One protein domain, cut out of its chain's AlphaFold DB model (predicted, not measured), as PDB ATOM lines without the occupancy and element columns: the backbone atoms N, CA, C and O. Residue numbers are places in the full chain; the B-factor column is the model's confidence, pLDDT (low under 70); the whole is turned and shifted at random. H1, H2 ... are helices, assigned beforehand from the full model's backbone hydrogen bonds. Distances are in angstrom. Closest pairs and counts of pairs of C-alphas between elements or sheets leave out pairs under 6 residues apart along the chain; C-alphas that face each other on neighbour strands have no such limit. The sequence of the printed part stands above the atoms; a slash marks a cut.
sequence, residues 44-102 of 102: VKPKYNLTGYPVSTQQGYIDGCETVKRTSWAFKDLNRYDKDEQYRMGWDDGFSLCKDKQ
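Overview. This is residues 44 to 102 of the 102 residues of an uncharacterized protein of Nitrosomonas ureae (UniProt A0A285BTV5). Two equally long helices, H1 and H3, pack closely side by side and run the same way, with a short third helix, H2, at a corner by the beginning of H3. The first residues, 44 to 54, make an arch with no named element on one side of this pair, while the link after H1, residues 70 to 77, folds back toward H2 on the other side. The printed part has 59 residues with three named helices, in the order H1, H2, H3, and no named strand; the class is all helix. The whole is compact and rounded, with a radius of gyration of the C-alphas of 10.3 A and spans of 29 by 24 by 17 A.

Arrangement. After residues 44 to 54 comes H1, residues 55 to 69. It touches H3, residues 85 to 99, with 56 pairs of C-alphas within 8 A; the closest C-alphas are those of Gly 60 and Trp 91, 4.0 A apart. H1 and H3 run the same way at a shallow tilt of 33 degrees, only just short of steep. H2, residues 78 to 83, is only just apart from H1, the closest C-alphas being 8.4 A apart. H2 and H3 touch only at the corner by their link, where residues 87 to 91 alone of H3 take part; the closest C-alphas are those of Tyr 81 and Arg 88, 4.7 A apart. H2 and H3 run opposite ways at a steep tilt of 49 degrees. In H1, H2 and H3 every O i to N i+4 pair is within hydrogen-bond range.

Along the chain. H1 begins at C-alpha 55, (-19.234, 24.495, -27.087), and is 21.4 A long from first to last C-alpha. H2 begins at C-alpha 78, (-31.551, 18.273, -16.741), and is 8.6 A long. H3 is 21.0 A long and ends at C-alpha 99, (-31.798, 38.189, -15.446).

Size, cuts and confidence. The two C-alphas farthest apart, those of Lys 83 and Gln 102, are 29.4 A apart. The printed part has no cut and ends at residue 102, the chain's last. The link from H1 to H2 is short and that from H2 to H3 is tight. The mean pLDDT of the printed part is 89.9, and residues 101 to 102 are under 70.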
ATOM      1  N   VAL A  44     -31.900  34.130 -29.271       70.12
ATOM      2  CA  VAL A  44     -30.887  33.150 -28.880       70.12
ATOM      3  C   VAL A  44     -29.465  33.619 -29.200       70.12
ATOM      4  O   VAL A  44     -28.499  33.023 -28.724       70.12
ATOM      5  N   LYS A  45     -29.296  34.701 -29.974       78.88
ATOM      6  CA  LYS A  45     -27.966  35.273 -30.206       78.88
ATOM      7  C   LYS A  45     -27.403  35.785 -28.871       78.88
ATOM      8  O   LYS A  45     -28.009  36.664 -28.249       78.88
ATOM      9  N   PRO A  46     -26.255  35.263 -28.405       77.62
ATOM     10  CA  PRO A  46     -25.674  35.713 -27.154       77.62
ATOM     11  C   PRO A  46     -25.217  37.166 -27.290       77.62
ATOM     12  O   PRO A  46     -24.583  37.558 -28.268       77.62
ATOM     13  N   LYS A  47     -25.545  37.975 -26.281       79.75
ATOM     14  CA  LYS A  47     -25.127  39.382 -26.209       79.75
ATOM     15  C   LYS A  47     -23.612  39.523 -26.042       79.75
ATOM     16  O   LYS A  47     -23.026  40.493 -26.515       79.75
ATOM     17  N   TYR A  48     -23.002  38.579 -25.335       83.00
ATOM     18  CA  TYR A  48     -21.566  38.534 -25.108       83.00
ATOM     19  C   TYR A  48     -20.901  37.620 -26.126       83.00
ATOM     20  O   TYR A  48     -21.485  36.638 -26.582       83.00
ATOM     21  N   ASN A  49     -19.654  37.937 -26.458       88.62
ATOM     22  CA  ASN A  49     -18.855  37.078 -27.307       88.62
ATOM     23  C   ASN A  49     -18.453  35.821 -26.525       88.62
ATOM     24  O   ASN A  49     -17.663  35.902 -25.588       88.62
ATOM     25  N   LEU A  50     -18.992  34.670 -26.927       88.62
ATOM     26  CA  LEU A  50     -18.674  33.375 -26.323       88.62
ATOM     27  C   LEU A  50     -17.548  32.630 -27.063       88.62
ATOM     28  O   LEU A  50     -17.282  31.461 -26.781       88.62
ATOM     29  N   THR A  51     -16.875  33.284 -28.012       91.56
ATOM     30  CA  THR A  51     -15.727  32.701 -28.716       91.56
ATOM     31  C   THR A  51     -14.621  32.368 -27.718       91.56
ATOM     32  O   THR A  51     -14.261  33.195 -26.885       91.56
ATOM     33  N   GLY A  52     -14.078  31.152 -27.804       92.25
ATOM     34  CA  GLY A  52     -13.047  30.653 -26.889       92.25
ATOM     35  C   GLY A  52     -13.590  29.865 -25.694       92.25
ATOM     36  O   GLY A  52     -12.829  29.128 -25.074       92.25
ATOM     37  N   TYR A  53     -14.895  29.933 -25.417       94.31
ATOM     38  CA  TYR A  53     -15.527  29.029 -24.456       94.31
ATOM     39  C   TYR A  53     -15.815  27.663 -25.087       94.31
ATOM     40  O   TYR A  53     -16.093  27.589 -26.291       94.31
ATOM     41  N   PRO A  54     -15.821  26.575 -24.298       96.25
ATOM     42  CA  PRO A  54     -16.238  25.269 -24.784       96.25
ATOM     43  C   PRO A  54     -17.661  25.303 -25.347       96.25
ATOM     44  O   PRO A  54     -18.542  25.949 -24.782       96.25
ATOM     45  N   VAL A  55     -17.913  24.554 -26.423       94.31
ATOM     46  CA  VAL A  55     -19.234  24.495 -27.087       94.31
ATOM     47  C   VAL A  55     -20.348  24.145 -26.096       94.31
ATOM     48  O   VAL A  55     -21.444  24.695 -26.170       94.31
ATOM     49  N   SER A  56     -20.054  23.276 -25.124       94.88
ATOM     50  CA  SER A  56     -21.008  22.913 -24.079       94.88
ATOM     51  C   SER A  56     -21.426  24.112 -23.217       94.88
ATOM     52  O   SER A  56     -22.622  24.337 -23.023       94.88
ATOM     53  N   THR A  57     -20.458  24.931 -22.795       96.12
ATOM     54  CA  THR A  57     -20.694  26.180 -22.057       96.12
ATOM     55  C   THR A  57     -21.485  27.180 -22.883       96.12
ATOM     56  O   THR A  57     -22.428  27.774 -22.371       96.12
ATOM     57  N   GLN A  58     -21.167  27.331 -24.174       94.25
ATOM     58  CA  GLN A  58     -21.916  28.228 -25.060       94.25
ATOM     59  C   GLN A  58     -23.390  27.816 -25.160       94.25
ATOM     60  O   GLN A  58     -24.286  28.653 -25.051       94.25
ATOM     61  N   GLN A  59     -23.641  26.512 -25.311       93.00
ATOM     62  CA  GLN A  59     -24.994  25.967 -25.361       93.00
ATOM     63  C   GLN A  59     -25.737  26.171 -24.035       93.00
ATOM     64  O   GLN A  59     -26.899  26.570 -24.048       93.00
ATOM     65  N   GLY A  60     -25.063  25.920 -22.907       94.69
ATOM     66  CA  GLY A  60     -25.604  26.173 -21.573       94.69
ATOM     67  C   GLY A  60     -26.000  27.636 -21.403       94.69
ATOM     68  O   GLY A  60     -27.141  27.918 -21.053       94.69
ATOM     69  N   TYR A  61     -25.103  28.565 -21.743       95.00
ATOM     70  CA  TYR A  61     -25.340  30.010 -21.663       95.00
ATOM     71  C   TYR A  61     -26.598  30.434 -22.411       95.00
ATOM     72  O   TYR A  61     -27.451  31.153 -21.884       95.00
ATOM     73  N   ILE A  62     -26.731  29.952 -23.639       92.12
ATOM     74  CA  ILE A  62     -27.896  30.202 -24.471       92.12
ATOM     75  C   ILE A  62     -29.180  29.686 -23.792       92.12
ATOM     76  O   ILE A  62     -30.140  30.439 -23.631       92.12
ATOM     77  N   ASP A  63     -29.179  28.430 -23.349       93.50
ATOM     78  CA  ASP A  63     -30.320  27.760 -22.711       93.50
ATOM     79  C   ASP A  63     -30.764  28.459 -21.408       93.50
ATOM     80  O   ASP A  63     -31.960  28.665 -21.163       93.50
ATOM     81  N   GLY A  64     -29.800  28.885 -20.587       94.06
ATOM     82  CA  GLY A  64     -30.047  29.638 -19.357       94.06
ATOM     83  C   GLY A  64     -30.672  31.003 -19.633       94.06
ATOM     84  O   GLY A  64     -31.671  31.376 -19.014       94.06
ATOM     85  N   CYS A  65     -30.145  31.721 -20.626       92.56
ATOM     86  CA  CYS A  65     -30.648  33.036 -21.013       92.56
ATOM     87  C   CYS A  65     -32.085  32.979 -21.560       92.56
ATOM     88  O   CYS A  65     -32.940  33.783 -21.173       92.56
ATOM     89  N   GLU A  66     -32.384  32.005 -22.427       91.06
ATOM     90  CA  GLU A  66     -33.732  31.814 -22.974       91.06
ATOM     91  C   GLU A  66     -34.739  31.403 -21.890       91.06
ATOM     92  O   GLU A  66     -35.897  31.829 -21.935       91.06
ATOM     93  N   THR A  67     -34.293  30.664 -20.865       92.00
ATOM     94  CA  THR A  67     -35.131  30.315 -19.706       92.00
ATOM     95  C   THR A  67     -35.629  31.559 -18.969       92.00
ATOM     96  O   THR A  67     -36.811  31.653 -18.635       92.00
ATOM     97  N   VAL A  68     -34.763  32.550 -18.751       91.50
ATOM     98  CA  VAL A  68     -35.138  33.804 -18.074       91.50
ATOM     99  C   VAL A  68     -36.061  34.659 -18.931       91.50
ATOM    100  O   VAL A  68     -37.019  35.248 -18.433       91.50
ATOM    101  N   LYS A  69     -35.804  34.709 -20.239       88.19
ATOM    102  CA  LYS A  69     -36.653  35.418 -21.206       88.19
ATOM    103  C   LYS A  69     -38.018  34.766 -21.415       88.19
ATOM    104  O   LYS A  69     -38.876  35.385 -22.036       88.19
ATOM    105  N   ARG A  70     -38.229  33.545 -20.902       87.56
ATOM    106  CA  ARG A  70     -39.457  32.755 -21.087       87.56
ATOM    107  C   ARG A  70     -39.848  32.638 -22.565       87.56
ATOM    108  O   ARG A  70     -41.026  32.708 -22.908       87.56
ATOM    109  N   THR A  71     -38.855  32.497 -23.445       85.56
ATOM    110  CA  THR A  71     -39.117  32.299 -24.875       85.56
ATOM    111  C   THR A  71     -39.583  30.870 -25.130       85.56
ATOM    112  O   THR A  71     -39.455  29.990 -24.278       85.56
ATOM    113  N   SER A  72     -40.075  30.596 -26.338       83.06
ATOM    114  CA  SER A  72     -40.362  29.223 -26.770       83.06
ATOM    115  C   SER A  72     -39.123  28.318 -26.788       83.06
ATOM    116  O   SER A  72     -39.270  27.103 -26.848       83.06
ATOM    117  N   TRP A  73     -37.918  28.895 -26.708       81.81
ATOM    118  CA  TRP A  73     -36.635  28.191 -26.658       81.81
ATOM    119  C   TRP A  73     -36.095  28.000 -25.240       81.81
ATOM    120  O   TRP A  73     -35.018  27.425 -25.088       81.81
ATOM    121  N   ALA A  74     -36.830  28.442 -24.212       86.75
ATOM    122  CA  ALA A  74     -36.521  28.166 -22.817       86.75
ATOM    123  C   ALA A  74     -36.372  26.655 -22.604       86.75
ATOM    124  O   ALA A  74     -37.343  25.897 -22.655       86.75
ATOM    125  N   PHE A  75     -35.138  26.217 -22.376       87.88
ATOM    126  CA  PHE A  75     -34.805  24.810 -22.268       87.88
ATOM    127  C   PHE A  75     -33.744  24.610 -21.193       87.88
ATOM    128  O   PHE A  75     -32.773  25.354 -21.107       87.88
ATOM    129  N   LYS A  76     -33.933  23.585 -20.364       91.81
ATOM    130  CA  LYS A  76     -32.923  23.113 -19.419       91.81
ATOM    131  C   LYS A  76     -32.806  21.608 -19.581       91.81
ATOM    132  O   LYS A  76     -33.688  20.866 -19.145       91.81
ATOM    133  N   ASP A  77     -31.727  21.155 -20.210       91.75
ATOM    134  CA  ASP A  77     -31.417  19.731 -20.283       91.75
ATOM    135  C   ASP A  77     -30.942  19.264 -18.908       91.75
ATOM    136  O   ASP A  77     -29.771  19.408 -18.565       91.75
ATOM    137  N   LEU A  78     -31.857  18.722 -18.101       93.06
ATOM    138  CA  LEU A  78     -31.551  18.273 -16.741       93.06
ATOM    139  C   LEU A  78     -30.457  17.196 -16.713       93.06
ATOM    140  O   LEU A  78     -29.616  17.197 -15.824       93.06
ATOM    141  N   ASN A  79     -30.410  16.310 -17.712       92.50
ATOM    142  CA  ASN A  79     -29.394  15.263 -17.752       92.50
ATOM    143  C   ASN A  79     -28.001  15.844 -18.028       92.50
ATOM    144  O   ASN A  79     -27.027  15.392 -17.428       92.50
ATOM    145  N   ARG A  80     -27.893  16.834 -18.923       94.00
ATOM    146  CA  ARG A  80     -26.627  17.551 -19.132       94.00
ATOM    147  C   ARG A  80     -26.290  18.452 -17.955       94.00
ATOM    148  O   ARG A  80     -25.139  18.489 -17.556       94.00
ATOM    149  N   TYR A  81     -27.267  19.119 -17.358       95.69
ATOM    150  CA  TYR A  81     -27.048  19.959 -16.181       95.69
ATOM    151  C   TYR A  81     -26.418  19.172 -15.020       95.69
ATOM    152  O   TYR A  81     -25.508  19.659 -14.348       95.69
ATOM    153  N   ASP A  82     -26.831  17.919 -14.836       95.06
ATOM    154  CA  ASP A  82     -26.274  17.066 -13.788       95.06
ATOM    155  C   ASP A  82     -24.882  16.512 -14.141       95.06
ATOM    156  O   ASP A  82     -24.021  16.412 -13.267       95.06
ATOM    157  N   LYS A  83     -24.642  16.145 -15.410       95.94
ATOM    158  CA  LYS A  83     -23.463  15.356 -15.828       95.94
ATOM    159  C   LYS A  83     -22.359  16.140 -16.539       95.94
ATOM    160  O   LYS A  83     -21.243  15.643 -16.640       95.94
ATOM    161  N   ASP A  84     -22.667  17.312 -17.074       97.12
ATOM    162  CA  ASP A  84     -21.779  18.131 -17.896       97.12
ATOM    163  C   ASP A  84     -21.561  19.473 -17.188       97.12
ATOM    164  O   ASP A  84     -22.391  20.382 -17.240       97.12
ATOM    165  N   GLU A  85     -20.433  19.584 -16.482       97.62
ATOM    166  CA  GLU A  85     -20.116  20.766 -15.673       97.62
ATOM    167  C   GLU A  85     -19.996  22.038 -16.514       97.62
ATOM    168  O   GLU A  85     -20.355  23.119 -16.050       97.62
ATOM    169  N   GLN A  86     -19.541  21.910 -17.762       97.75
ATOM    170  CA  GLN A  86     -19.422  23.032 -18.688       97.75
ATOM    171  C   GLN A  86     -20.801  23.538 -19.104       97.75
ATOM    172  O   GLN A  86     -21.018  24.751 -19.128       97.75
ATOM    173  N   TYR A  87     -21.737  22.624 -19.380       97.50
ATOM    174  CA  TYR A  87     -23.129  22.977 -19.649       97.50
ATOM    175  C   TYR A  87     -23.777  23.638 -18.434       97.50
ATOM    176  O   TYR A  87     -24.406  24.683 -18.581       97.50
ATOM    177  N   ARG A  88     -23.605  23.056 -17.239       98.00
ATOM    178  CA  ARG A  88     -24.147  23.596 -15.985       98.00
ATOM    179  C   ARG A  88     -23.662  25.018 -15.728       98.00
ATOM    180  O   ARG A  88     -24.489  25.906 -15.560       98.00
ATOM    181  N   MET A  89     -22.345  25.225 -15.776       97.75
ATOM    182  CA  MET A  89     -21.721  26.538 -15.603       97.75
ATOM    183  C   MET A  89     -22.273  27.548 -16.608       97.75
ATOM    184  O   MET A  89     -22.760  28.601 -16.213       97.75
ATOM    185  N   GLY A  90     -22.283  27.192 -17.897       96.31
ATOM    186  CA  GLY A  90     -22.855  28.052 -18.928       96.31
ATOM    187  C   GLY A  90     -24.312  28.400 -18.635       96.31
ATOM    188  O   GLY A  90     -24.688  29.562 -18.715       96.31
ATOM    189  N   TRP A  91     -25.133  27.417 -18.259       97.00
ATOM    190  CA  TRP A  91     -26.550  27.625 -17.957       97.00
ATOM    191  C   TRP A  91     -26.764  28.576 -16.781       97.00
ATOM    192  O   TRP A  91     -27.580  29.491 -16.889       97.00
ATOM    193  N   ASP A  92     -26.016  28.400 -15.693       96.88
ATOM    194  CA  ASP A  92     -26.105  29.259 -14.511       96.88
ATOM    195  C   ASP A  92     -25.661  30.701 -14.828       96.88
ATOM    196  O   ASP A  92     -26.341  31.657 -14.433       96.88
ATOM    197  N   ASP A  93     -24.589  30.864 -15.612       95.19
ATOM    198  CA  ASP A  93     -24.103  32.166 -16.085       95.19
ATOM    199  C   ASP A  93     -25.129  32.854 -16.989       95.19
ATOM    200  O   ASP A  93     -25.481  34.016 -16.778       95.19
ATOM    201  N   GLY A  94     -25.652  32.137 -17.985       93.88
ATOM    202  CA  GLY A  94     -26.660  32.649 -18.908       93.88
ATOM    203  C   GLY A  94     -27.948  33.054 -18.198       93.88
ATOM    204  O   GLY A  94     -28.513  34.107 -18.494       93.88
ATOM    205  N   PHE A  95     -28.392  32.255 -17.224       94.75
ATOM    206  CA  PHE A  95     -29.553  32.571 -16.397       94.75
ATOM    207  C   PHE A  95     -29.306  33.827 -15.548       94.75
ATOM    208  O   PHE A  95     -30.124  34.743 -15.525       94.75
ATOM    209  N   SER A  96     -28.163  33.924 -14.876       94.00
ATOM    210  CA  SER A  96     -27.880  35.054 -13.984       94.00
ATOM    211  C   SER A  96     -27.672  36.357 -14.765       94.00
ATOM    212  O   SER A  96     -28.356  37.352 -14.525       94.00
ATOM    213  N   LEU A  97     -26.809  36.336 -15.782       91.31
ATOM    214  CA  LEU A  97     -26.448  37.528 -16.553       91.31
ATOM    215  C   LEU A  97     -27.599  38.068 -17.404       91.31
ATOM    216  O   LEU A  97     -27.682  39.277 -17.617       91.31
ATOM    217  N   CYS A  98     -28.490  37.205 -17.902       88.62
ATOM    218  CA  CYS A  98     -29.669  37.665 -18.635       88.62
ATOM    219  C   CYS A  98     -30.804  38.135 -17.717       88.62
ATOM    220  O   CYS A  98     -31.633  38.925 -18.166       88.62
ATOM    221  N   LYS A  99     -30.838  37.703 -16.448       85.31
ATOM    222  CA  LYS A  99     -31.798  38.189 -15.446       85.31
ATOM    223  C   LYS A  99     -31.494  39.614 -15.011       85.31
ATOM    224  O   LYS A  99     -32.408  40.427 -14.964       85.31
ATOM    225  N   ASP A 100     -30.225  39.940 -14.796       73.44
ATOM    226  CA  ASP A 100     -29.790  41.286 -14.384       73.44
ATOM    227  C   ASP A 100     -29.909  42.343 -15.502       73.44
ATOM    228  O   ASP A 100     -29.482  43.491 -15.352       73.44
ATOM    229  N   LYS A 101     -30.429  41.947 -16.667       61.09
ATOM    230  CA  LYS A 101     -30.550  42.775 -17.870       61.09
ATOM    231  C   LYS A 101     -31.986  42.881 -18.404       61.09
ATOM    232  O   LYS A 101     -32.144  43.492 -19.462       61.09
ATOM    233  N   GLN A 102     -32.981  42.298 -17.723       51.53
ATOM    234  CA  GLN A 102     -34.411  42.574 -17.952       51.53
ATOM    235  C   GLN A 102     -34.864  43.768 -17.118       51.53
ATOM    236  O   GLN A 102     -35.707  44.528 -17.639       51.53
TER     237      GLN A 102